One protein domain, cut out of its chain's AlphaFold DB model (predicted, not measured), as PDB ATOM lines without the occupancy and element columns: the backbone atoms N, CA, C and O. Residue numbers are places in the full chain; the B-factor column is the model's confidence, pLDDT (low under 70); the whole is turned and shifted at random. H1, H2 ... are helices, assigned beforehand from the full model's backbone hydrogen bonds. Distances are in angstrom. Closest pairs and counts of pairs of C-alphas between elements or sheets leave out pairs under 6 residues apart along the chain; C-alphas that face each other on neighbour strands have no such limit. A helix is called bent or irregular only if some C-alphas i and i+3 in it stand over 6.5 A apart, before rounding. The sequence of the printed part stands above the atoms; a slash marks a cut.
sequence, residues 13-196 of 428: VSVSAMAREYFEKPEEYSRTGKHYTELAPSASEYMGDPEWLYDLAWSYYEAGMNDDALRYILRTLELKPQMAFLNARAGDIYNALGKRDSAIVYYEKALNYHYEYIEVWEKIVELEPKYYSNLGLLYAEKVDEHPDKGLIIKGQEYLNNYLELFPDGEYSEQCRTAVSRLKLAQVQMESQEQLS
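Overview. This is residues 13 to 196 of the 428 residues of an uncharacterized protein of bacterium (UniProt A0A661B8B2). Eight helices, H3 to H10, fold back and forth in an elongated row, each running against the one before, with the long H10 at one end and the irregular H2 beyond H3 at the other. H1 packs across H9 near the H10 end, residues 23 to 35 run from H1 to H2 with no named element, and the tip of H10, residues 191 to 196, sticks out. The printed part has 184 residues with ten named helices, H1 to H10 in chain order, and no named strand; the class is all helix, and H3 to H10 form an up and down bundle, neighbours in the chain running opposite ways. It is only just loose, close to compact, with a radius of gyration of the C-alphas of 19.6 A and spans of 65 by 39 by 25 A.

Arrangement. H10, residues 172 to 196, touches H9, residues 149 to 165, at a shallow tilt of 26 degrees, opposite ways; their closest C-alphas, Leu 159 and Cys 175, are 5.6 A apart. With residues 172 to 182 alone, H10 touches H8, residues 129 to 145, the same way at 36 degrees, only just a steep tilt; the closest C-alphas, Ala 140 and Ala 178, are 6.4 A apart. H8 and H9 touch, closest at the C-alphas of Gly 136 and Gly 155, 4.4 A. H9, with residues 149 to 154 alone, touches H1, residues 13 to 22, about perpendicular at 84 degrees; the C-alphas of Ser 16 and Gly 150 are closest, 5.0 A. H8, with residues 131 to 135 alone, touches H7, residues 118 to 127, closest at the C-alphas of Val 125 and Tyr 131, 5.2 A. H7 touches H6, residues 100 to 113, closest at the C-alphas of Tyr 107 and Val 120, 6.2 A. H6 touches H5, residues 84 to 96, at 10 degrees, a shallow tilt; the C-alphas of Ala 84 and Ala 110 are closest, 4.0 A. H5 touches H4, residues 66 to 79, closest at the C-alphas of Asn 66 and Ile 93, 6.1 A. H4 touches H3, residues 50 to 62, closest at the C-alphas of Ala 57 and Ala 69, 4.3 A. H3 touches H2, residues 36 to 46, closest at the C-alphas of Tyr 36 and Ser 59, 5.1 A. From H2 to H10, each two successive helices form a helical hairpin. Every O i to N i+4 pair is within hydrogen-bond range in H3, H4, H5, H6, H9 and H10; the counts are 3 of 6 in H1, 5 of 6 in H7, 11 of 13 in H8 and 1 of 7 in H2, where 5 of 8 O i to N i+3 pairs are within range.

Along the chain. H1 begins at C-alpha 13, (15.316, -48.662, -45.813), and H10 ends at C-alpha 196, (5.073, -71.944, -49.787). H10 is 36.1 A long, H8 25.8 A and H9 24.6 A. H2 is irregular, with C-alphas 41 and 44 7.8 A apart.

Size, cuts and confidence. The two C-alphas farthest apart, of Ser 44 and Leu 195, are 66.5 A apart. The printed part has no cut, and the link from H1 to H2 is long, with 13 residues. Residues 13 to 18 have pLDDT under 70.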
ATOM      1  N   VAL A  13      14.536 -49.227 -46.927       52.78
ATOM      2  CA  VAL A  13      15.316 -48.662 -45.813       52.78
ATOM      3  C   VAL A  13      15.224 -49.561 -44.572       52.78
ATOM      4  O   VAL A  13      16.234 -49.793 -43.919       52.78
ATOM      5  N   SER A  14      14.057 -50.149 -44.273       53.06
ATOM      6  CA  SER A  14      13.923 -51.075 -43.135       53.06
ATOM      7  C   SER A  14      14.639 -52.410 -43.355       53.06
ATOM      8  O   SER A  14      15.271 -52.922 -42.440       53.06
ATOM      9  N   VAL A  15      14.599 -52.948 -44.577       57.75
ATOM     10  CA  VAL A  15      15.248 -54.219 -44.933       57.75
ATOM     11  C   VAL A  15      16.774 -54.065 -44.950       57.75
ATOM     12  O   VAL A  15      17.485 -54.964 -44.517       57.75
ATOM     13  N   SER A  16      17.293 -52.905 -45.369       54.66
ATOM     14  CA  SER A  16      18.735 -52.616 -45.294       54.66
ATOM     15  C   SER A  16      19.235 -52.331 -43.873       54.66
ATOM     16  O   SER A  16      20.378 -52.663 -43.567       54.66
ATOM     17  N   ALA A  17      18.397 -51.783 -42.986       59.75
ATOM     18  CA  ALA A  17      18.739 -51.627 -41.572       59.75
ATOM     19  C   ALA A  17      18.851 -52.979 -40.845       59.75
ATOM     20  O   ALA A  17      19.768 -53.155 -40.046       59.75
ATOM     21  N   MET A  18      17.986 -53.949 -41.174       65.00
ATOM     22  CA  MET A  18      18.047 -55.304 -40.603       65.00
ATOM     23  C   MET A  18      19.258 -56.107 -41.097       65.00
ATOM     24  O   MET A  18      19.783 -56.936 -40.364       65.00
ATOM     25  N   ALA A  19      19.793 -55.799 -42.283       75.06
ATOM     26  CA  ALA A  19      21.009 -56.442 -42.781       75.06
ATOM     27  C   ALA A  19      22.227 -56.216 -41.860       75.06
ATOM     28  O   ALA A  19      23.110 -57.066 -41.793       75.06
ATOM     29  N   ARG A  20      22.279 -55.092 -41.127       79.06
ATOM     30  CA  ARG A  20      23.368 -54.802 -40.179       79.06
ATOM     31  C   ARG A  20      23.326 -55.667 -38.918       79.06
ATOM     32  O   ARG A  20      24.326 -55.734 -38.217       79.06
ATOM     33  N   GLU A  21      22.196 -56.308 -38.617       85.25
ATOM     34  CA  GLU A  21      22.046 -57.146 -37.420       85.25
ATOM     35  C   GLU A  21      22.812 -58.471 -37.525       85.25
ATOM     36  O   GLU A  21      23.119 -59.074 -36.501       85.25
ATOM     37  N   TYR A  22      23.165 -58.894 -38.742       88.81
ATOM     38  CA  TYR A  22      23.924 -60.122 -38.998       88.81
ATOM     39  C   TYR A  22      25.442 -59.973 -38.811       88.81
ATOM     40  O   TYR A  22      26.169 -60.953 -38.967       88.81
ATOM     41  N   PHE A  23      25.926 -58.768 -38.500       91.56
ATOM     42  CA  PHE A  23      27.345 -58.484 -38.297       91.56
ATOM     43  C   PHE A  23      27.639 -58.228 -36.825       91.56
ATOM     44  O   PHE A  23      26.884 -57.535 -36.133       91.56
ATOM     45  N   GLU A  24      28.759 -58.762 -36.346       90.00
ATOM     46  CA  GLU A  24      29.184 -58.544 -34.969       90.00
ATOM     47  C   GLU A  24      29.499 -57.058 -34.723       90.00
ATOM     48  O   GLU A  24      30.166 -56.393 -35.518       90.00
ATOM     49  N   LYS A  25      29.013 -56.507 -33.606       88.00
ATOM     50  CA  LYS A  25      29.310 -55.122 -33.211       88.00
ATOM     51  C   LYS A  25      30.629 -55.070 -32.439       88.00
ATOM     52  O   LYS A  25      30.866 -55.954 -31.619       88.00
ATOM     53  N   PRO A  26      31.463 -54.038 -32.641       91.62
ATOM     54  CA  PRO A  26      32.678 -53.884 -31.856       91.62
ATOM     55  C   PRO A  26      32.352 -53.568 -30.392       91.62
ATOM     56  O   PRO A  26      31.284 -53.052 -30.064       91.62
ATOM     57  N   GLU A  27      33.318 -53.819 -29.512       91.31
ATOM     58  CA  GLU A  27      33.302 -53.270 -28.159       91.31
ATOM     59  C   GLU A  27      33.415 -51.737 -28.218       91.31
ATOM     60  O   GLU A  27      34.316 -51.199 -28.869       91.31
ATOM     61  N   GLU A  28      32.520 -51.034 -27.522       92.75
ATOM     62  CA  GLU A  28      32.474 -49.571 -27.476       92.75
ATOM     63  C   GLU A  28      32.532 -49.062 -26.034       92.75
ATOM     64  O   GLU A  28      32.066 -49.718 -25.101       92.75
ATOM     65  N   TYR A  29      33.076 -47.860 -25.859       93.00
ATOM     66  CA  TYR A  29      33.059 -47.165 -24.575       93.00
ATOM     67  C   TYR A  29      31.767 -46.400 -24.350       93.00
ATOM     68  O   TYR A  29      31.188 -45.830 -25.280       93.00
ATOM     69  N   SER A  30      31.341 -46.356 -23.087       88.88
ATOM     70  CA  SER A  30      30.172 -45.584 -22.705       88.88
ATOM     71  C   SER A  30      30.485 -44.089 -22.758       88.88
ATOM     72  O   SER A  30      31.604 -43.640 -22.520       88.88
ATOM     73  N   ARG A  31      29.475 -43.297 -23.117       92.00
ATOM     74  CA  ARG A  31      29.562 -41.837 -23.183       92.00
ATOM     75  C   ARG A  31      28.739 -41.247 -22.053       92.00
ATOM     76  O   ARG A  31      27.567 -41.599 -21.909       92.00
ATOM     77  N   THR A  32      29.297 -40.297 -21.301       90.00
ATOM     78  CA  THR A  32      28.522 -39.553 -20.295       90.00
ATOM     79  C   THR A  32      27.620 -38.494 -20.928       90.00
ATOM     80  O   THR A  32      26.680 -38.027 -20.289       90.00
ATOM     81  N   GLY A  33      27.906 -38.108 -22.179       88.94
ATOM     82  CA  GLY A  33      27.174 -37.070 -22.910       88.94
ATOM     83  C   GLY A  33      27.484 -35.647 -22.442       88.94
ATOM     84  O   GLY A  33      26.818 -34.706 -22.871       88.94
ATOM     85  N   LYS A  34      28.477 -35.468 -21.563       93.69
ATOM     86  CA  LYS A  34      28.913 -34.147 -21.100       93.69
ATOM     87  C   LYS A  34      29.664 -33.392 -22.193       93.69
ATOM     88  O   LYS A  34      30.415 -33.972 -22.980       93.69
ATOM     89  N   HIS A  35      29.494 -32.074 -22.210       95.38
ATOM     90  CA  HIS A  35      30.194 -31.199 -23.147       95.38
ATOM     91  C   HIS A  35      31.668 -31.007 -22.743       95.38
ATOM     92  O   HIS A  35      32.001 -31.043 -21.555       95.38
ATOM     93  N   TYR A  36      32.560 -30.752 -23.709       95.25
ATOM     94  CA  TYR A  36      34.006 -30.711 -23.456       95.25
ATOM     95  C   TYR A  36      34.378 -29.650 -22.413       95.25
ATOM     96  O   TYR A  36      35.332 -29.829 -21.672       95.25
ATOM     97  N   THR A  37      33.610 -28.563 -22.306       95.50
ATOM     98  CA  THR A  37      33.829 -27.493 -21.318       95.50
ATOM     99  C   THR A  37      33.692 -27.969 -19.872       95.50
ATOM    100  O   THR A  37      34.281 -27.365 -18.982       95.50
ATOM    101  N   GLU A  38      32.921 -29.033 -19.632       94.88
ATOM    102  CA  GLU A  38      32.776 -29.655 -18.312       94.88
ATOM    103  C   GLU A  38      33.869 -30.690 -18.042       94.88
ATOM    104  O   GLU A  38      34.302 -30.849 -16.904       94.88
ATOM    105  N   LEU A  39      34.312 -31.397 -19.082       93.94
ATOM    106  CA  LEU A  39      35.287 -32.480 -18.971       93.94
ATOM    107  C   LEU A  39      36.733 -31.947 -18.966       93.94
ATOM    108  O   LEU A  39      37.544 -32.339 -18.130       93.94
ATOM    109  N   ALA A  40      37.058 -31.003 -19.850       93.56
ATOM    110  CA  ALA A  40      38.410 -30.495 -20.080       93.56
ATOM    111  C   ALA A  40      39.139 -29.953 -18.835       93.56
ATOM    112  O   ALA A  40      40.339 -30.217 -18.721       93.56
ATOM    113  N   PRO A  41      38.487 -29.247 -17.881       95.12
ATOM    114  CA  PRO A  41      39.170 -28.746 -16.686       95.12
ATOM    115  C   PRO A  41      39.821 -29.845 -15.837       95.12
ATOM    116  O   PRO A  41      40.854 -29.600 -15.220       95.12
ATOM    117  N   SER A  42      39.258 -31.055 -15.842       92.44
ATOM    118  CA  SER A  42      39.774 -32.202 -15.086       92.44
ATOM    119  C   SER A  42      40.676 -33.119 -15.917       92.44
ATOM    120  O   SER A  42      41.131 -34.140 -15.409       92.44
ATOM    121  N   ALA A  43      40.991 -32.777 -17.172       89.12
ATOM    122  CA  ALA A  43      41.692 -33.682 -18.088       89.12
ATOM    123  C   ALA A  43      43.022 -34.217 -17.548       89.12
ATOM    124  O   ALA A  43      43.343 -35.380 -17.770       89.12
ATOM    125  N   SER A  44      43.776 -33.408 -16.796       88.94
ATOM    126  CA  SER A  44      45.042 -33.825 -16.183       88.94
ATOM    127  C   SER A  44      44.897 -34.955 -15.162       88.94
ATOM    128  O   SER A  44      45.834 -35.732 -14.995       88.94
ATOM    129  N   GLU A  45      43.751 -35.052 -14.485       92.31
ATOM    130  CA  GLU A  45      43.492 -36.057 -13.443       92.31
ATOM    131  C   GLU A  45      43.196 -37.438 -14.046       92.31
ATOM    132  O   GLU A  45      43.504 -38.459 -13.436       92.31
ATOM    133  N   TYR A  46      42.677 -37.469 -15.276       91.62
ATOM    134  CA  TYR A  46      42.200 -38.675 -15.958       91.62
ATOM    135  C   TYR A  46      43.082 -39.088 -17.153       91.62
ATOM    136  O   TYR A  46      42.687 -39.913 -17.968       91.62
ATOM    137  N   MET A  47      44.325 -38.591 -17.252       90.75
ATOM    138  CA  MET A  47      45.269 -38.904 -18.352       90.75
ATOM    139  C   MET A  47      45.679 -40.388 -18.480       90.75
ATOM    140  O   MET A  47      46.395 -40.754 -19.423       90.75
ATOM    141  N   GLY A  48      45.291 -41.226 -17.514       92.62
ATOM    142  CA  GLY A  48      45.470 -42.681 -17.523       92.62
ATOM    143  C   GLY A  48      44.174 -43.475 -17.715       92.62
ATOM    144  O   GLY A  48      44.239 -44.702 -17.720       92.62
ATOM    145  N   ASP A  49      43.026 -42.809 -17.864       95.12
ATOM    146  CA  ASP A  49      41.715 -43.434 -18.043       95.12
ATOM    147  C   ASP A  49      41.279 -43.337 -19.519       95.12
ATOM    148  O   ASP A  49      40.892 -42.260 -19.981       95.12
ATOM    149  N   PRO A  50      41.357 -44.435 -20.293       94.56
ATOM    150  CA  PRO A  50      41.031 -44.404 -21.712       94.56
ATOM    151  C   PRO A  50      39.541 -44.146 -21.990       94.56
ATOM    152  O   PRO A  50      39.222 -43.516 -22.997       94.56
ATOM    153  N   GLU A  51      38.627 -44.591 -21.126       95.12
ATOM    154  CA  GLU A  51      37.190 -44.380 -21.337       95.12
ATOM    155  C   GLU A  51      36.835 -42.905 -21.128       95.12
ATOM    156  O   GLU A  51      36.202 -42.286 -21.986       95.12
ATOM    157  N   TRP A  52      37.351 -42.301 -20.055       95.75
ATOM    158  CA  TRP A  52      37.168 -40.873 -19.802       95.75
ATOM    159  C   TRP A  52      37.807 -40.004 -20.896       95.75
ATOM    160  O   TRP A  52      37.197 -39.048 -21.382       95.75
ATOM    161  N   LEU A  53      39.028 -40.345 -21.326       96.31
ATOM    162  CA  LEU A  53      39.727 -39.615 -22.387       96.31
ATOM    163  C   LEU A  53      39.014 -39.726 -23.735       96.31
ATOM    164  O   LEU A  53      38.982 -38.747 -24.479       96.31
ATOM    165  N   TYR A  54      38.428 -40.887 -24.046       96.94
ATOM    166  CA  TYR A  54      37.564 -41.041 -25.213       96.94
ATOM    167  C   TYR A  54      36.341 -40.125 -25.125       96.94
ATOM    168  O   TYR A  54      36.039 -39.429 -26.093       96.94
ATOM    169  N   ASP A  55      35.662 -40.083 -23.978       96.31
ATOM    170  CA  ASP A  55      34.475 -39.245 -23.812       96.31
ATOM    171  C   ASP A  55      34.803 -37.753 -23.992       96.31
ATOM    172  O   ASP A  55      34.095 -37.038 -24.706       96.31
ATOM    173  N   LEU A  56      35.940 -37.298 -23.446       96.94
ATOM    174  CA  LEU A  56      36.460 -35.953 -23.694       96.94
ATOM    175  C   LEU A  56      36.780 -35.730 -25.182       96.94
ATOM    176  O   LEU A  56      36.357 -34.723 -25.752       96.94
ATOM    177  N   ALA A  57      37.512 -36.653 -25.815       97.06
ATOM    178  CA  ALA A  57      37.903 -36.555 -27.221       97.06
ATOM    179  C   ALA A  57      36.684 -36.450 -28.146       97.06
ATOM    180  O   ALA A  57      36.637 -35.589 -29.025       97.06
ATOM    181  N   TRP A  58      35.677 -37.295 -27.925       97.75
ATOM    182  CA  TRP A  58      34.464 -37.307 -28.731       97.75
ATOM    183  C   TRP A  58      33.598 -36.069 -28.486       97.75
ATOM    184  O   TRP A  58      33.022 -35.524 -29.421       97.75
ATOM    185  N   SER A  59      33.572 -35.551 -27.255       97.50
ATOM    186  CA  SER A  59      32.904 -34.283 -26.944       97.50
ATOM    187  C   SER A  59      33.547 -33.085 -27.664       97.50
ATOM    188  O   SER A  59      32.846 -32.218 -28.186       97.50
ATOM    189  N   TYR A  60      34.881 -33.052 -27.771       98.00
ATOM    190  CA  TYR A  60      35.582 -32.064 -28.603       98.00
ATOM    191  C   TYR A  60      35.267 -32.221 -30.094       98.00
ATOM    192  O   TYR A  60      35.077 -31.219 -30.786       98.00
ATOM    193  N   TYR A  61      35.190 -33.460 -30.585       97.62
ATOM    194  CA  TYR A  61      34.843 -33.757 -31.975       97.62
ATOM    195  C   TYR A  61      33.428 -33.272 -32.325       97.62
ATOM    196  O   TYR A  61      33.243 -32.576 -33.319       97.62
ATOM    197  N   GLU A  62      32.438 -33.550 -31.471       96.25
ATOM    198  CA  GLU A  62      31.059 -33.067 -31.637       96.25
ATOM    199  C   GLU A  62      30.965 -31.531 -31.636       96.25
ATOM    200  O   GLU A  62      30.122 -30.960 -32.329       96.25
ATOM    201  N   ALA A  63      31.856 -30.851 -30.907       96.12
ATOM    202  CA  ALA A  63      31.972 -29.393 -30.904       96.12
ATOM    203  C   ALA A  63      32.753 -28.822 -32.111       96.12
ATOM    204  O   ALA A  63      32.920 -27.606 -32.215       96.12
ATOM    205  N   GLY A  64      33.254 -29.674 -33.015       95.69
ATOM    206  CA  GLY A  64      34.056 -29.290 -34.183       95.69
ATOM    207  C   GLY A  64      35.504 -28.904 -33.863       95.69
ATOM    208  O   GLY A  64      36.229 -28.431 -34.741       95.69
ATOM    209  N   MET A  65      35.955 -29.103 -32.623       97.44
ATOM    210  CA  MET A  65      37.317 -28.807 -32.167       97.44
ATOM    211  C   MET A  65      38.237 -30.000 -32.443       97.44
ATOM    212  O   MET A  65      38.730 -30.677 -31.539       97.44
ATOM    213  N   ASN A  66      38.442 -30.285 -33.728       96.88
ATOM    214  CA  ASN A  66      39.035 -31.545 -34.173       96.88
ATOM    215  C   ASN A  66      40.521 -31.715 -33.805       96.88
ATOM    216  O   ASN A  66      40.968 -32.848 -33.643       96.88
ATOM    217  N   ASP A  67      41.291 -30.634 -33.642       96.81
ATOM    218  CA  ASP A  67      42.694 -30.724 -33.205       96.81
ATOM    219  C   ASP A  67      42.810 -31.172 -31.734       96.81
ATOM    220  O   ASP A  67      43.647 -32.019 -31.406       96.81
ATOM    221  N   ASP A  68      41.935 -30.671 -30.855       96.94
ATOM    222  CA  ASP A  68      41.847 -31.124 -29.462       96.94
ATOM    223  C   ASP A  68      41.297 -32.552 -29.384       96.94
ATOM    224  O   ASP A  68      41.871 -33.397 -28.693       96.94
ATOM    225  N   ALA A  69      40.249 -32.862 -30.158       97.94
ATOM    226  CA  ALA A  69      39.726 -34.223 -30.279       97.94
ATOM    227  C   ALA A  69      40.829 -35.211 -30.686       97.94
ATOM    228  O   ALA A  69      40.969 -36.278 -30.084       97.94
ATOM    229  N   LEU A  70      41.661 -34.824 -31.662       98.00
ATOM    230  CA  LEU A  70      42.762 -35.647 -32.143       98.00
ATOM    231  C   LEU A  70      43.817 -35.883 -31.056       98.00
ATOM    232  O   LEU A  70      44.305 -37.000 -30.892       98.00
ATOM    233  N   ARG A  71      44.166 -34.849 -30.284       96.69
ATOM    234  CA  ARG A  71      45.124 -34.980 -29.180       96.69
ATOM    235  C   ARG A  71      44.669 -36.031 -28.166       96.69
ATOM    236  O   ARG A  71      45.473 -36.870 -27.757       96.69
ATOM    237  N   TYR A  72      43.401 -35.987 -27.762       97.19
ATOM    238  CA  TYR A  72      42.883 -36.887 -26.734       97.19
ATOM    239  C   TYR A  72      42.607 -38.297 -27.268       97.19
ATOM    240  O   TYR A  72      42.970 -39.253 -26.587       97.19
ATOM    241  N   ILE A  73      42.098 -38.465 -28.498       97.69
ATOM    242  CA  ILE A  73      41.885 -39.810 -29.066       97.69
ATOM    243  C   ILE A  73      43.207 -40.560 -29.281       97.69
ATOM    244  O   ILE A  73      43.278 -41.765 -29.045       97.69
ATOM    245  N   LEU A  74      44.280 -39.858 -29.672       97.44
ATOM    246  CA  LEU A  74      45.606 -40.464 -29.804       97.44
ATOM    247  C   LEU A  74      46.144 -40.911 -28.446       97.44
ATOM    248  O   LEU A  74      46.687 -42.008 -28.342       97.44
ATOM    249  N   ARG A  75      45.922 -40.118 -27.391       96.12
ATOM    250  CA  ARG A  75      46.266 -40.524 -26.027       96.12
ATOM    251  C   ARG A  75      45.459 -41.745 -25.577       96.12
ATOM    252  O   ARG A  75      46.024 -42.648 -24.964       96.12
ATOM    253  N   THR A  76      44.171 -41.818 -25.911       96.50
ATOM    254  CA  THR A  76      43.358 -43.011 -25.645       96.50
ATOM    255  C   THR A  76      43.915 -44.242 -26.367       96.50
ATOM    256  O   THR A  76      44.031 -45.311 -25.770       96.50
ATOM    257  N   LEU A  77      44.330 -44.094 -27.627       96.88
ATOM    258  CA  LEU A  77      44.950 -45.166 -28.411       96.88
ATOM    259  C   LEU A  77      46.329 -45.589 -27.883       96.88
ATOM    260  O   LEU A  77      46.664 -46.765 -27.985       96.88
ATOM    261  N   GLU A  78      47.116 -44.698 -27.274       96.44
ATOM    262  CA  GLU A  78      48.355 -45.089 -26.579       96.44
ATOM    263  C   GLU A  78      48.077 -46.044 -25.409       96.44
ATOM    264  O   GLU A  78      48.848 -46.970 -25.163       96.44
ATOM    265  N   LEU A  79      46.964 -45.834 -24.697       95.75
ATOM    266  CA  LEU A  79      46.539 -46.687 -23.586       95.75
ATOM    267  C   LEU A  79      45.885 -47.990 -24.075       95.75
ATOM    268  O   LEU A  79      46.004 -49.029 -23.421       95.75
ATOM    269  N   LYS A  80      45.173 -47.939 -25.210       95.62
ATOM    270  CA  LYS A  80      44.376 -49.045 -25.768       95.62
ATOM    271  C   LYS A  80      44.544 -49.155 -27.296       95.62
ATOM    272  O   LYS A  80      43.607 -48.890 -28.048       95.62
ATOM    273  N   PRO A  81      45.716 -49.604 -27.783       92.81
ATOM    274  CA  PRO A  81      46.067 -49.520 -29.207       92.81
ATOM    275  C   PRO A  81      45.299 -50.484 -30.120       92.81
ATOM    276  O   PRO A  81      45.209 -50.246 -31.326       92.81
ATOM    277  N   GLN A  82      44.758 -51.571 -29.564       94.62
ATOM    278  CA  GLN A  82      44.124 -52.658 -30.322       94.62
ATOM    279  C   GLN A  82      42.594 -52.569 -30.377       94.62
ATOM    280  O   GLN A  82      41.937 -53.481 -30.862       94.62
ATOM    281  N   MET A  83      42.002 -51.486 -29.870       95.50
ATOM    282  CA  MET A  83      40.550 -51.353 -29.859       95.50
ATOM    283  C   MET A  83      40.060 -50.839 -31.217       95.50
ATOM    284  O   MET A  83      40.388 -49.716 -31.617       95.50
ATOM    285  N   ALA A  84      39.278 -51.656 -31.927       96.69
ATOM    286  CA  ALA A  84      38.752 -51.326 -33.253       96.69
ATOM    287  C   ALA A  84      37.953 -50.015 -33.241       96.69
ATOM    288  O   ALA A  84      38.204 -49.119 -34.044       96.69
ATOM    289  N   PHE A  85      37.065 -49.867 -32.257       97.00
ATOM    290  CA  PHE A  85      36.262 -48.669 -32.032       97.00
ATOM    291  C   PHE A  85      37.100 -47.389 -31.916       97.00
ATOM    292  O   PHE A  85      36.842 -46.415 -32.615       97.00
ATOM    293  N   LEU A  86      38.156 -47.383 -31.097       97.19
ATOM    294  CA  LEU A  86      38.997 -46.193 -30.928       97.19
ATOM    295  C   LEU A  86      39.770 -45.836 -32.203       97.19
ATOM    296  O   LEU A  86      39.922 -44.658 -32.521       97.19
ATOM    297  N   ASN A  87      40.230 -46.844 -32.950       97.94
ATOM    298  CA  ASN A  87      40.872 -46.623 -34.245       97.94
ATOM    299  C   ASN A  87      39.867 -46.039 -35.255       97.94
ATOM    300  O   ASN A  87      40.199 -45.085 -35.954       97.94
ATOM    301  N   ALA A  88      38.618 -46.518 -35.267       97.88
ATOM    302  CA  ALA A  88      37.557 -45.967 -36.107       97.88
ATOM    303  C   ALA A  88      37.261 -44.497 -35.771       97.88
ATOM    304  O   ALA A  88      37.205 -43.652 -36.659       97.88
ATOM    305  N   ARG A  89      37.153 -44.171 -34.479       97.69
ATOM    306  CA  ARG A  89      36.894 -42.804 -33.999       97.69
ATOM    307  C   ARG A  89      38.061 -41.857 -34.297       97.69
ATOM    308  O   ARG A  89      37.837 -40.701 -34.645       97.69
ATOM    309  N   ALA A  90      39.305 -42.336 -34.242       98.06
ATOM    310  CA  ALA A  90      40.450 -41.569 -34.732       98.06
ATOM    311  C   ALA A  90      40.353 -41.314 -36.245       98.06
ATOM    312  O   ALA A  90      40.603 -40.193 -36.686       98.06
ATOM    313  N   GLY A  91      39.941 -42.317 -37.028       97.94
ATOM    314  CA  GLY A  91      39.659 -42.170 -38.459       97.94
ATOM    315  C   GLY A  91      38.613 -41.089 -38.753       97.94
ATOM    316  O   GLY A  91      38.861 -40.228 -39.598       97.94
ATOM    317  N   ASP A  92      37.510 -41.064 -37.993       98.12
ATOM    318  CA  ASP A  92      36.462 -40.032 -38.080       98.12
ATOM    319  C   ASP A  92      37.052 -38.622 -37.880       98.12
ATOM    320  O   ASP A  92      36.848 -37.721 -38.700       98.12
ATOM    321  N   ILE A  93      37.859 -38.443 -36.827       98.31
ATOM    322  CA  ILE A  93      38.506 -37.165 -36.493       98.31
ATOM    323  C   ILE A  93      39.500 -36.738 -37.585       98.31
ATOM    324  O   ILE A  93      39.505 -35.578 -38.005       98.31
ATOM    325  N   TYR A  94      40.326 -37.659 -38.091       98.31
ATOM    326  CA  TYR A  94      41.244 -37.367 -39.196       98.31
ATOM    327  C   TYR A  94      40.504 -36.980 -40.480       98.31
ATOM    328  O   TYR A  94      40.947 -36.067 -41.182       98.31
ATOM    329  N   ASN A  95      39.372 -37.623 -40.771       97.44
ATOM    330  CA  ASN A  95      38.551 -37.292 -41.931       97.44
ATOM    331  C   ASN A  95      37.956 -35.882 -41.807       97.44
ATOM    332  O   ASN A  95      38.040 -35.092 -42.746       97.44
ATOM    333  N   ALA A  96      37.449 -35.517 -40.626       97.00
ATOM    334  CA  ALA A  96      36.929 -34.174 -40.359       97.00
ATOM    335  C   ALA A  96      38.009 -33.076 -40.421       97.00
ATOM    336  O   ALA A  96      37.708 -31.925 -40.733       97.00
ATOM    337  N   LEU A  97      39.278 -33.424 -40.180       97.12
ATOM    338  CA  LEU A  97      40.440 -32.550 -40.400       97.12
ATOM    339  C   LEU A  97      40.875 -32.463 -41.875       97.12
ATOM    340  O   LEU A  97      41.867 -31.799 -42.179       97.12
ATOM    341  N   GLY A  98      40.199 -33.161 -42.792       95.81
ATOM    342  CA  GLY A  98      40.581 -33.257 -44.204       95.81
ATOM    343  C   GLY A  98      41.827 -34.113 -44.459       95.81
ATOM    344  O   GLY A  98      42.343 -34.141 -45.577       95.81
ATOM    345  N   LYS A  99      42.328 -34.834 -43.448       97.44
ATOM    346  CA  LYS A  99      43.518 -35.696 -43.531       97.44
ATOM    347  C   LYS A  99      43.119 -37.100 -43.993       97.44
ATOM    348  O   LYS A  99      43.240 -38.069 -43.244       97.44
ATOM    349  N   ARG A 100      42.639 -37.192 -45.238       97.25
ATOM    350  CA  ARG A 100      42.076 -38.414 -45.845       97.25
ATOM    351  C   ARG A 100      42.989 -39.637 -45.710       97.25
ATOM    352  O   ARG A 100      42.529 -40.666 -45.232       97.25
ATOM    353  N   ASP A 101      44.270 -39.516 -46.051       97.38
ATOM    354  CA  ASP A 101      45.209 -40.651 -46.008       97.38
ATOM    355  C   ASP A 101      45.390 -41.193 -44.585       97.38
ATOM    356  O   ASP A 101      45.457 -42.399 -44.366       97.38
ATOM    357  N   SER A 102      45.414 -40.303 -43.586       97.75
ATOM    358  CA  SER A 102      45.457 -40.719 -42.182       97.75
ATOM    359  C   SER A 102      44.153 -41.398 -41.770       97.75
ATOM    360  O   SER A 102      44.204 -42.434 -41.115       97.75
ATOM    361  N   ALA A 103      42.997 -40.868 -42.182       98.25
ATOM    362  CA  ALA A 103      41.706 -41.485 -41.887       98.25
ATOM    363  C   ALA A 103      41.632 -42.931 -42.402       98.25
ATOM    364  O   ALA A 103      41.266 -43.823 -41.642       98.25
ATOM    365  N   ILE A 104      42.075 -43.168 -43.644       98.31
ATOM    366  CA  ILE A 104      42.144 -44.506 -44.249       98.31
ATOM    367  C   ILE A 104      43.016 -45.442 -43.402       98.31
ATOM    368  O   ILE A 104      42.543 -46.504 -43.012       98.31
ATOM    369  N   VAL A 105      44.229 -45.028 -43.013       98.06
ATOM    370  CA  VAL A 105      45.127 -45.851 -42.176       98.06
ATOM    371  C   VAL A 105      44.482 -46.246 -40.841       98.06
ATOM    372  O   VAL A 105      44.662 -47.367 -40.363       98.06
ATOM    373  N   TYR A 106      43.745 -45.337 -40.199       98.06
ATOM    374  CA  TYR A 106      43.081 -45.636 -38.928       98.06
ATOM    375  C   TYR A 106      41.816 -46.489 -39.105       98.06
ATOM    376  O   TYR A 106      41.570 -47.370 -38.281       98.06
ATOM    377  N   TYR A 107      41.068 -46.319 -40.197       98.44
ATOM    378  CA  TYR A 107      39.979 -47.229 -40.552       98.44
ATOM    379  C   TYR A 107      40.486 -48.640 -40.882       98.44
ATOM    380  O   TYR A 107      39.929 -49.608 -40.378       98.44
ATOM    381  N   GLU A 108      41.584 -48.782 -41.626       98.25
ATOM    382  CA  GLU A 108      42.223 -50.080 -41.891       98.25
ATOM    383  C   GLU A 108      42.653 -50.773 -40.595       98.25
ATOM    384  O   GLU A 108      42.417 -51.967 -40.416       98.25
ATOM    385  N   LYS A 109      43.228 -50.027 -39.642       97.69
ATOM    386  CA  LYS A 109      43.541 -50.565 -38.310       97.69
ATOM    387  C   LYS A 109      42.289 -51.028 -37.574       97.69
ATOM    388  O   LYS A 109      42.319 -52.090 -36.962       97.69
ATOM    389  N   ALA A 110      41.206 -50.253 -37.625       97.88
ATOM    390  CA  ALA A 110      39.942 -50.646 -37.013       97.88
ATOM    391  C   ALA A 110      39.427 -51.967 -37.602       97.88
ATOM    392  O   ALA A 110      39.103 -52.875 -36.845       97.88
ATOM    393  N   LEU A 111      39.452 -52.099 -38.929       97.56
ATOM    394  CA  LEU A 111      39.030 -53.299 -39.654       97.56
ATOM    395  C   LEU A 111      39.967 -54.497 -39.440       97.56
ATOM    396  O   LEU A 111      39.520 -55.638 -39.460       97.56
ATOM    397  N   ASN A 112      41.254 -54.264 -39.178       97.25
ATOM    398  CA  ASN A 112      42.194 -55.324 -38.807       97.25
ATOM    399  C   ASN A 112      41.906 -55.904 -37.412       97.25
ATOM    400  O   ASN A 112      42.154 -57.083 -37.175       97.25
ATOM    401  N   TYR A 113      41.409 -55.084 -36.481       96.12
ATOM    402  CA  TYR A 113      41.010 -55.547 -35.149       96.12
ATOM    403  C   TYR A 113      39.567 -56.056 -35.101       96.12
ATOM    404  O   TYR A 113      39.259 -56.891 -34.257       96.12
ATOM    405  N   HIS A 114      38.696 -55.571 -35.991       96.56
ATOM    406  CA  HIS A 114      37.322 -56.044 -36.135       96.56
ATOM    407  C   HIS A 114      36.853 -55.969 -37.592       96.56
ATOM    408  O   HIS A 114      36.400 -54.923 -38.061       96.56
ATOM    409  N   TYR A 115      36.964 -57.085 -38.316       95.31
ATOM    410  CA  TYR A 115      36.693 -57.129 -39.758       95.31
ATOM    411  C   TYR A 115      35.219 -56.890 -40.099       95.31
ATOM    412  O   TYR A 115      34.922 -56.291 -41.126       95.31
ATOM    413  N   GLU A 116      34.285 -57.284 -39.234       94.44
ATOM    414  CA  GLU A 116      32.845 -57.111 -39.471       94.44
ATOM    415  C   GLU A 116      32.315 -55.724 -39.071       94.44
ATOM    416  O   GLU A 116      31.108 -55.518 -38.937       94.44
ATOM    417  N   TYR A 117      33.189 -54.724 -38.903       95.50
ATOM    418  CA  TYR A 117      32.766 -53.377 -38.530       95.50
ATOM    419  C   TYR A 117      32.169 -52.606 -39.724       95.50
ATOM    420  O   TYR A 117      32.808 -51.741 -40.326       95.50
ATOM    421  N   ILE A 118      30.904 -52.894 -40.054       94.62
ATOM    422  CA  ILE A 118      30.208 -52.352 -41.237       94.62
ATOM    423  C   ILE A 118      30.203 -50.823 -41.302       94.62
ATOM    424  O   ILE A 118      30.416 -50.275 -42.379       94.62
ATOM    425  N   GLU A 119      30.028 -50.120 -40.177       93.75
ATOM    426  CA  GLU A 119      30.082 -48.646 -40.155       93.75
ATOM    427  C   GLU A 119      31.426 -48.124 -40.694       93.75
ATOM    428  O   GLU A 119      31.468 -47.130 -41.416       93.75
ATOM    429  N   VAL A 120      32.532 -48.803 -40.376       96.50
ATOM    430  CA  VAL A 120      33.863 -48.418 -40.855       96.50
ATOM    431  C   VAL A 120      34.044 -48.780 -42.320       96.50
ATOM    432  O   VAL A 120      34.579 -47.967 -43.071       96.50
ATOM    433  N   TRP A 121      33.561 -49.949 -42.751       96.75
ATOM    434  CA  TRP A 121      33.559 -50.297 -44.170       96.75
ATOM    435  C   TRP A 121      32.782 -49.281 -45.013       96.75
ATOM    436  O   TRP A 121      33.261 -48.867 -46.062       96.75
ATOM    437  N   GLU A 122      31.612 -48.831 -44.560       95.06
ATOM    438  CA  GLU A 122      30.817 -47.815 -45.259       95.06
ATOM    439  C   GLU A 122      31.562 -46.475 -45.366       95.06
ATOM    440  O   GLU A 122      31.562 -45.848 -46.423       95.06
ATOM    441  N   LYS A 123      32.269 -46.063 -44.310       96.31
ATOM    442  CA  LYS A 123      33.082 -44.837 -44.326       96.31
ATOM    443  C   LYS A 123      34.313 -44.962 -45.218       96.31
ATOM    444  O   LYS A 123      34.642 -44.033 -45.954       96.31
ATOM    445  N   ILE A 124      35.022 -46.091 -45.164       97.50
ATOM    446  CA  ILE A 124      36.263 -46.256 -45.924       97.50
ATOM    447  C   ILE A 124      35.989 -46.368 -47.426       97.50
ATOM    448  O   ILE A 124      36.790 -45.859 -48.198       97.50
ATOM    449  N   VAL A 125      34.854 -46.930 -47.868       97.00
ATOM    450  CA  VAL A 125      34.520 -46.980 -49.307       97.00
ATOM    451  C   VAL A 125      34.215 -45.603 -49.899       97.00
ATOM    452  O   VAL A 125      34.520 -45.365 -51.067       97.00
ATOM    453  N   GLU A 126      33.690 -44.665 -49.105       95.69
ATOM    454  CA  GLU A 126      33.527 -43.264 -49.521       95.69
ATOM    455  C   GLU A 126      34.887 -42.566 -49.710       95.69
ATOM    456  O   GLU A 126      35.072 -41.733 -50.607       95.69
ATOM    457  N   LEU A 127      35.872 -42.923 -48.878       96.50
ATOM    458  CA  LEU A 127      37.236 -42.394 -48.945       96.50
ATOM    459  C   LEU A 127      38.161 -43.181 -49.878       96.50
ATOM    460  O   LEU A 127      39.194 -42.671 -50.304       96.50
ATOM    461  N   GLU A 128      37.840 -44.410 -50.231       96.88
ATOM    462  CA  GLU A 128      38.640 -45.191 -51.157       96.88
ATOM    463  C   GLU A 128      37.777 -46.284 -51.807       96.88
ATOM    464  O   GLU A 128      37.671 -47.399 -51.289       96.88
ATOM    465  N   PRO A 129      37.169 -45.992 -52.976       96.69
ATOM    466  CA  PRO A 129      36.183 -46.875 -53.606       96.69
ATOM    467  C   PRO A 129      36.664 -48.295 -53.930       96.69
ATOM    468  O   PRO A 129      35.844 -49.180 -54.168       96.69
ATOM    469  N   LYS A 130      37.977 -48.563 -53.931       95.56
ATOM    470  CA  LYS A 130      38.519 -49.919 -54.137       95.56
ATOM    471  C   LYS A 130      37.990 -50.918 -53.091       95.56
ATOM    472  O   LYS A 130      37.804 -52.092 -53.410       95.56
ATOM    473  N   TYR A 131      37.669 -50.436 -51.885       97.69
ATOM    474  CA  TYR A 131      37.135 -51.243 -50.784       97.69
ATOM    475  C   TYR A 131      35.676 -51.681 -50.975       97.69
ATOM    476  O   TYR A 131      35.183 -52.494 -50.193       97.69
ATOM    477  N   TYR A 132      34.975 -51.207 -52.017       97.94
ATOM    478  CA  TYR A 132      33.641 -51.722 -52.349       97.94
ATOM    479  C   TYR A 132      33.655 -53.239 -52.583       97.94
ATOM    480  O   TYR A 132      32.675 -53.914 -52.272       97.94
ATOM    481  N   SER A 133      34.776 -53.774 -53.081       97.81
ATOM    482  CA  SER A 133      34.982 -55.217 -53.228       97.81
ATOM    483  C   SER A 133      34.931 -55.937 -51.878       97.81
ATOM    484  O   SER A 133      34.107 -56.832 -51.714       97.81
ATOM    485  N   ASN A 134      35.729 -55.515 -50.893       97.25
ATOM    486  CA  ASN A 134      35.755 -56.103 -49.550       97.25
ATOM    487  C   ASN A 134      34.383 -56.064 -48.876       97.25
ATOM    488  O   ASN A 134      33.901 -57.094 -48.410       97.25
ATOM    489  N   LEU A 135      33.729 -54.899 -48.874       97.00
ATOM    490  CA  LEU A 135      32.416 -54.746 -48.250       97.00
ATOM    491  C   LEU A 135      31.354 -55.603 -48.951       97.00
ATOM    492  O   LEU A 135      30.588 -56.306 -48.300       97.00
ATOM    493  N   GLY A 136      31.322 -55.588 -50.285       97.19
ATOM    494  CA  GLY A 136      30.384 -56.397 -51.056       97.19
ATOM    495  C   GLY A 136      30.590 -57.904 -50.879       97.19
ATOM    496  O   GLY A 136      29.612 -58.646 -50.792       97.19
ATOM    497  N   LEU A 137      31.847 -58.355 -50.786       97.31
ATOM    498  CA  LEU A 137      32.191 -59.754 -50.522       97.31
ATOM    499  C   LEU A 137      31.815 -60.171 -49.098       97.31
ATOM    500  O   LEU A 137      31.271 -61.255 -48.929       97.31
ATOM    501  N   LEU A 138      32.015 -59.299 -48.109       96.12
ATOM    502  CA  LEU A 138      31.586 -59.528 -46.729       96.12
ATOM    503  C   LEU A 138      30.054 -59.688 -46.631       96.12
ATOM    504  O   LEU A 138      29.561 -60.607 -45.981       96.12
ATOM    505  N   TYR A 139      29.276 -58.860 -47.338       96.75
ATOM    506  CA  TYR A 139      27.827 -59.073 -47.450       96.75
ATOM    507  C   TYR A 139      27.479 -60.395 -48.143       96.75
ATOM    508  O   TYR A 139      26.532 -61.062 -47.732       96.75
ATOM    509  N   ALA A 140      28.220 -60.775 -49.187       96.38
ATOM    510  CA  ALA A 140      27.986 -62.029 -49.893       96.38
ATOM    511  C   ALA A 140      28.265 -63.258 -49.017       96.38
ATOM    512  O   ALA A 140      27.480 -64.200 -49.040       96.38
ATOM    513  N   GLU A 141      29.323 -63.218 -48.210       95.19
ATOM    514  CA  GLU A 141      29.636 -64.239 -47.209       95.19
ATOM    515  C   GLU A 141      28.503 -64.384 -46.186       95.19
ATOM    516  O   GLU A 141      28.033 -65.492 -45.934       95.19
ATOM    517  N   LYS A 142      27.959 -63.268 -45.681       95.19
ATOM    518  CA  LYS A 142      26.816 -63.325 -44.760       95.19
ATOM    519  C   LYS A 142      25.543 -63.889 -45.371       95.19
ATOM    520  O   LYS A 142      24.752 -64.463 -44.635       95.19
ATOM    521  N   VAL A 143      25.333 -63.781 -46.683       95.06
ATOM    522  CA  VAL A 143      24.198 -64.453 -47.341       95.06
ATOM    523  C   VAL A 143      24.338 -65.973 -47.282       95.06
ATOM    524  O   VAL A 143      23.328 -66.660 -47.147       95.06
ATOM    525  N   ASP A 144      25.563 -66.497 -47.363       90.38
ATOM    526  CA  ASP A 144      25.810 -67.938 -47.277       90.38
ATOM    527  C   ASP A 144      25.532 -68.472 -45.853       90.38
ATOM    528  O   ASP A 144      25.031 -69.587 -45.700       90.38
ATOM    529  N   GLU A 145      25.788 -67.669 -44.811       91.75
ATOM    530  CA  GLU A 145      25.465 -67.991 -43.406       91.75
ATOM    531  C   GLU A 145      23.977 -67.785 -43.080       91.75
ATOM    532  O   GLU A 145      23.330 -68.602 -42.417       91.75
ATOM    533  N   HIS A 146      23.436 -66.667 -43.557       91.19
ATOM    534  CA  HIS A 146      22.117 -66.153 -43.232       91.19
ATOM    535  C   HIS A 146      21.435 -65.649 -44.509       91.19
ATOM    536  O   HIS A 146      21.495 -64.459 -44.819       91.19
ATOM    537  N   PRO A 147      20.760 -66.530 -45.271       89.56
ATOM    538  CA  PRO A 147      20.077 -66.130 -46.495       89.56
ATOM    539  C   PRO A 147      18.981 -65.088 -46.226       89.56
ATOM    540  O   PRO A 147      17.868 -65.416 -45.813       89.56
ATOM    541  N   ASP A 148      19.298 -63.819 -46.477       91.50
ATOM    542  CA  ASP A 148      18.427 -62.676 -46.220       91.50
ATOM    543  C   ASP A 148      18.401 -61.728 -47.425       91.50
ATOM    544  O   ASP A 148      19.421 -61.438 -48.059       91.50
ATOM    545  N   LYS A 149      17.213 -61.205 -47.743       90.38
ATOM    546  CA  LYS A 149      17.025 -60.317 -48.897       90.38
ATOM    547  C   LYS A 149      17.802 -59.008 -48.755       90.38
ATOM    548  O   LYS A 149      18.313 -58.504 -49.752       90.38
ATOM    549  N   GLY A 150      17.893 -58.453 -47.550       90.25
ATOM    550  CA  GLY A 150      18.651 -57.236 -47.274       90.25
ATOM    551  C   GLY A 150      20.145 -57.429 -47.489       90.25
ATOM    552  O   GLY A 150      20.772 -56.587 -48.136       90.25
ATOM    553  N   LEU A 151      20.694 -58.559 -47.033       94.12
ATOM    554  CA  LEU A 151      22.094 -58.923 -47.270       94.12
ATOM    555  C   LEU A 151      22.393 -59.098 -48.767       94.12
ATOM    556  O   LEU A 151      23.368 -58.534 -49.262       94.12
ATOM    557  N   ILE A 152      21.520 -59.787 -49.513       94.50
ATOM    558  CA  ILE A 152      21.653 -59.954 -50.972       94.50
ATOM    559  C   ILE A 152      21.671 -58.598 -51.683       94.50
ATOM    560  O   ILE A 152      22.543 -58.354 -52.521       94.50
ATOM    561  N   ILE A 153      20.722 -57.716 -51.353       93.75
ATOM    562  CA  ILE A 153      20.603 -56.392 -51.977       93.75
ATOM    563  C   ILE A 153      21.866 -55.568 -51.716       93.75
ATOM    564  O   ILE A 153      22.423 -55.003 -52.655       93.75
ATOM    565  N   LYS A 154      22.347 -55.532 -50.467       94.94
ATOM    566  CA  LYS A 154      23.562 -54.793 -50.103       94.94
ATOM    567  C   LYS A 154      24.824 -55.376 -50.730       94.94
ATOM    568  O   LYS A 154      25.628 -54.620 -51.273       94.94
ATOM    569  N   GLY A 155      24.968 -56.699 -50.742       96.06
ATOM    570  CA  GLY A 155      26.076 -57.363 -51.424       96.06
ATOM    571  C   GLY A 155      26.115 -57.016 -52.911       96.06
ATOM    572  O   GLY A 155      27.143 -56.576 -53.418       96.06
ATOM    573  N   GLN A 156      24.981 -57.113 -53.612       97.00
ATOM    574  CA  GLN A 156      24.901 -56.731 -55.025       97.00
ATOM    575  C   GLN A 156      25.186 -55.239 -55.248       97.00
ATOM    576  O   GLN A 156      25.877 -54.909 -56.208       97.00
ATOM    577  N   GLU A 157      24.676 -54.349 -54.391       95.88
ATOM    578  CA  GLU A 157      24.924 -52.903 -54.460       95.88
ATOM    579  C   GLU A 157      26.430 -52.602 -54.448       95.88
ATOM    580  O   GLU A 157      26.955 -52.031 -55.404       95.88
ATOM    581  N   TYR A 158      27.152 -53.052 -53.417       97.88
ATOM    582  CA  TYR A 158      28.579 -52.755 -53.276       97.88
ATOM    583  C   TYR A 158      29.443 -53.460 -54.327       97.88
ATOM    584  O   TYR A 158      30.336 -52.838 -54.903       97.88
ATOM    585  N   LEU A 159      29.155 -54.725 -54.649       98.31
ATOM    586  CA  LEU A 159      29.907 -55.453 -55.674       98.31
ATOM    587  C   LEU A 159      29.743 -54.826 -57.064       98.31
ATOM    588  O   LEU A 159      30.715 -54.739 -57.815       98.31
ATOM    589  N   ASN A 160      28.537 -54.367 -57.415       98.00
ATOM    590  CA  ASN A 160      28.309 -53.695 -58.694       98.00
ATOM    591  C   ASN A 160      28.979 -52.316 -58.734       98.00
ATOM    592  O   ASN A 160      29.608 -52.005 -59.742       98.00
ATOM    593  N   ASN A 161      28.938 -51.545 -57.639       97.75
ATOM    594  CA  ASN A 161      29.666 -50.275 -57.541       97.75
ATOM    595  C   ASN A 161      31.179 -50.473 -57.751       97.75
ATOM    596  O   ASN A 161      31.814 -49.698 -58.466       97.75
ATOM    597  N   TYR A 162      31.763 -51.541 -57.189       98.19
ATOM    598  CA  TYR A 162      33.162 -51.892 -57.453       98.19
ATOM    599  C   TYR A 162      33.401 -52.213 -58.933       98.19
ATOM    600  O   TYR A 162      34.328 -51.678 -59.533       98.19
ATOM    601  N   LEU A 163      32.576 -53.075 -59.532       98.00
ATOM    602  CA  LEU A 163      32.737 -53.515 -60.923       98.00
ATOM    603  C   LEU A 163      32.542 -52.392 -61.946       98.00
ATOM    604  O   LEU A 163      33.118 -52.462 -63.031       98.00
ATOM    605  N   GLU A 164      31.734 -51.386 -61.619       97.88
ATOM    606  CA  GLU A 164      31.541 -50.194 -62.444       97.88
ATOM    607  C   GLU A 164      32.795 -49.309 -62.453       97.88
ATOM    608  O   GLU A 164      33.228 -48.861 -63.514       97.88
ATOM    609  N   LEU A 165      33.408 -49.096 -61.284       97.06
ATOM    610  CA  LEU A 165      34.601 -48.256 -61.136       97.06
ATOM    611  C   LEU A 165      35.898 -48.978 -61.535       97.06
ATOM    612  O   LEU A 165      36.827 -48.353 -62.046       97.06
ATOM    613  N   PHE A 166      35.960 -50.291 -61.310       97.12
ATOM    614  CA  PHE A 166      37.138 -51.137 -61.506       97.12
ATOM    615  C   PHE A 166      36.756 -52.413 -62.277       97.12
ATOM    616  O   PHE A 166      36.758 -53.509 -61.714       97.12
ATOM    617  N   PRO A 167      36.415 -52.327 -63.573       95.75
ATOM    618  CA  PRO A 167      35.992 -53.496 -64.347       95.75
ATOM    619  C   PRO A 167      37.090 -54.567 -64.480       95.75
ATOM    620  O   PRO A 167      36.770 -55.756 -64.452       95.75
ATOM    621  N   ASP A 168      38.358 -54.160 -64.543       95.94
ATOM    622  CA  ASP A 168      39.532 -55.043 -64.667       95.94
ATOM    623  C   ASP A 168      40.445 -54.968 -63.426       95.94
ATOM    624  O   ASP A 168      41.658 -55.158 -63.504       95.94
ATOM    625  N   GLY A 169      39.865 -54.622 -62.273       94.62
ATOM    626  CA  GLY A 169      40.553 -54.598 -60.988       94.62
ATOM    627  C   GLY A 169      40.897 -55.995 -60.468       94.62
ATOM    628  O   GLY A 169      40.355 -57.009 -60.907       94.62
ATOM    629  N   GLU A 170      41.784 -56.038 -59.476       95.00
ATOM    630  CA  GLU A 170      42.269 -57.274 -58.844       95.00
ATOM    631  C   GLU A 170      41.132 -58.194 -58.359       95.00
ATOM    632  O   GLU A 170      41.216 -59.412 -58.499       95.00
ATOM    633  N   TYR A 171      40.034 -57.617 -57.858       95.12
ATOM    634  CA  TYR A 171      38.908 -58.365 -57.295       95.12
ATOM    635  C   TYR A 171      37.737 -58.552 -58.271       95.12
ATOM    636  O   TYR A 171      36.716 -59.133 -57.903       95.12
ATOM    637  N   SER A 172      37.833 -58.094 -59.523       96.38
ATOM    638  CA  SER A 172      36.670 -58.034 -60.423       96.38
ATOM    639  C   SER A 172      36.111 -59.412 -60.777       96.38
ATOM    640  O   SER A 172      34.895 -59.579 -60.871       96.38
ATOM    641  N   GLU A 173      36.953 -60.436 -60.917       97.12
ATOM    642  CA  GLU A 173      36.483 -61.810 -61.145       97.12
ATOM    643  C   GLU A 173      35.730 -62.373 -59.924       97.12
ATOM    644  O   GLU A 173      34.653 -62.972 -60.065       97.12
ATOM    645  N   GLN A 174      36.242 -62.109 -58.716       97.31
ATOM    646  CA  GLN A 174      35.601 -62.516 -57.462       97.31
ATOM    647  C   GLN A 174      34.250 -61.815 -57.292       97.31
ATOM    648  O   GLN A 174      33.244 -62.474 -57.026       97.31
ATOM    649  N   CYS A 175      34.191 -60.505 -57.551       97.81
ATOM    650  CA  CYS A 175      32.959 -59.728 -57.478       97.81
ATOM    651  C   CYS A 175      31.898 -60.230 -58.471       97.81
ATOM    652  O   CYS A 175      30.748 -60.432 -58.085       97.81
ATOM    653  N   ARG A 176      32.261 -60.511 -59.735       98.00
ATOM    654  CA  ARG A 176      31.319 -61.072 -60.732       98.00
ATOM    655  C   ARG A 176      30.773 -62.433 -60.300       98.00
ATOM    656  O   ARG A 176      29.582 -62.715 -60.479       98.00
ATOM    657  N   THR A 177      31.634 -63.266 -59.722       97.88
ATOM    658  CA  THR A 177      31.243 -64.573 -59.187       97.88
ATOM    659  C   THR A 177      30.267 -64.412 -58.024       97.88
ATOM    660  O   THR A 177      29.205 -65.035 -58.033       97.88
ATOM    661  N   ALA A 178      30.572 -63.537 -57.065       97.56
ATOM    662  CA  ALA A 178      29.710 -63.267 -55.920       97.56
ATOM    663  C   ALA A 178      28.348 -62.689 -56.346       97.56
ATOM    664  O   ALA A 178      27.317 -63.207 -55.929       97.56
ATOM    665  N   VAL A 179      28.306 -61.724 -57.274       98.06
ATOM    666  CA  VAL A 179      27.043 -61.200 -57.836       98.06
ATOM    667  C   VAL A 179      26.202 -62.315 -58.461       98.06
ATOM    668  O   VAL A 179      24.988 -62.373 -58.251       98.06
ATOM    669  N   SER A 180      26.833 -63.229 -59.200       97.12
ATOM    670  CA  SER A 180      26.138 -64.365 -59.816       97.12
ATOM    671  C   SER A 180      25.552 -65.318 -58.767       97.12
ATOM    672  O   SER A 180      24.414 -65.761 -58.918       97.12
ATOM    673  N   ARG A 181      26.288 -65.589 -57.678       96.81
ATOM    674  CA  ARG A 181      25.799 -66.392 -56.543       96.81
ATOM    675  C   ARG A 181      24.639 -65.711 -55.825       96.81
ATOM    676  O   ARG A 181      23.602 -66.337 -55.640       96.81
ATOM    677  N   LEU A 182      24.766 -64.424 -55.516       97.00
ATOM    678  CA  LEU A 182      23.708 -63.637 -54.879       97.00
ATOM    679  C   LEU A 182      22.425 -63.615 -55.717       97.00
ATOM    680  O   LEU A 182      21.325 -63.749 -55.188       97.00
ATOM    681  N   LYS A 183      22.557 -63.501 -57.043       96.06
ATOM    682  CA  LYS A 183      21.416 -63.579 -57.961       96.06
ATOM    683  C   LYS A 183      20.757 -64.959 -57.949       96.06
ATOM    684  O   LYS A 183      19.532 -65.048 -58.004       96.06
ATOM    685  N   LEU A 184      21.544 -66.032 -57.870       95.06
ATOM    686  CA  LEU A 184      21.010 -67.386 -57.732       95.06
ATOM    687  C   LEU A 184      20.268 -67.561 -56.398       95.06
ATOM    688  O   LEU A 184      19.146 -68.064 -56.404       95.06
ATOM    689  N   ALA A 185      20.857 -67.107 -55.289       94.31
ATOM    690  CA  ALA A 185      20.238 -67.145 -53.965       94.31
ATOM    691  C   ALA A 185      18.900 -66.388 -53.950       94.31
ATOM    692  O   ALA A 185      17.894 -66.915 -53.478       94.31
ATOM    693  N   GLN A 186      18.848 -65.204 -54.569       93.69
ATOM    694  CA  GLN A 186      17.614 -64.433 -54.715       93.69
ATOM    695  C   GLN A 186      16.509 -65.231 -55.423       93.69
ATOM    696  O   GLN A 186      15.392 -65.330 -54.917       93.69
ATOM    697  N   VAL A 187      16.822 -65.832 -56.576       93.31
ATOM    698  CA  VAL A 187      15.855 -66.632 -57.344       93.31
ATOM    699  C   VAL A 187      15.380 -67.845 -56.541       93.31
ATOM    700  O   VAL A 187      14.199 -68.191 -56.586       93.31
ATOM    701  N   GLN A 188      16.273 -68.489 -55.786       91.88
ATOM    702  CA  GLN A 188      15.912 -69.609 -54.917       91.88
ATOM    703  C   GLN A 188      14.947 -69.180 -53.806       91.88
ATOM    704  O   GLN A 188      13.935 -69.852 -53.606       91.88
ATOM    705  N   MET A 189      15.206 -68.053 -53.135       89.44
ATOM    706  CA  MET A 189      14.317 -67.510 -52.101       89.44
ATOM    707  C   MET A 189      12.935 -67.167 -52.668       89.44
ATOM    708  O   MET A 189      11.921 -67.599 -52.124       89.44
ATOM    709  N   GLU A 190      12.882 -66.455 -53.796       90.44
ATOM    710  CA  GLU A 190      11.620 -66.111 -54.464       90.44
ATOM    711  C   GLU A 190      10.840 -67.370 -54.878       90.44
ATOM    712  O   GLU A 190       9.624 -67.448 -54.696       90.44
ATOM    713  N   SER A 191      11.532 -68.396 -55.386       91.25
ATOM    714  CA  SER A 191      10.910 -69.677 -55.728       91.25
ATOM    715  C   SER A 191      10.352 -70.401 -54.500       91.25
ATOM    716  O   SER A 191       9.285 -71.011 -54.594       91.25
ATOM    717  N   GLN A 192      11.055 -70.382 -53.365       89.50
ATOM    718  CA  GLN A 192      10.587 -71.008 -52.125       89.50
ATOM    719  C   GLN A 192       9.365 -70.286 -51.554       89.50
ATOM    720  O   GLN A 192       8.392 -70.945 -51.188       89.50
ATOM    721  N   GLU A 193       9.372 -68.952 -51.547       89.25
ATOM    722  CA  GLU A 193       8.221 -68.147 -51.132       89.25
ATOM    723  C   GLU A 193       6.992 -68.474 -51.983       89.25
ATOM    724  O   GLU A 193       5.949 -68.831 -51.436       89.25
ATOM    725  N   GLN A 194       7.131 -68.478 -53.313       91.31
ATOM    726  CA  GLN A 194       6.032 -68.826 -54.220       91.31
ATOM    727  C   GLN A 194       5.505 -70.250 -54.004       91.31
ATOM    728  O   GLN A 194       4.297 -70.483 -54.082       91.31
ATOM    729  N   LEU A 195       6.388 -71.225 -53.763       92.69
ATOM    730  CA  LEU A 195       5.985 -72.600 -53.463       92.69
ATOM    731  C   LEU A 195       5.234 -72.681 -52.132       92.69
ATOM    732  O   LEU A 195       4.200 -73.346 -52.064       92.69
ATOM    733  N   SER A 196       5.720 -71.989 -51.100       90.19
ATOM    734  CA  SER A 196       5.073 -71.944 -49.787       90.19
ATOM    735  C   SER A 196       3.686 -71.295 -49.855       90.19
ATOM    736  O   SER A 196       2.718 -71.852 -49.333       90.19
TER     737      SER A 196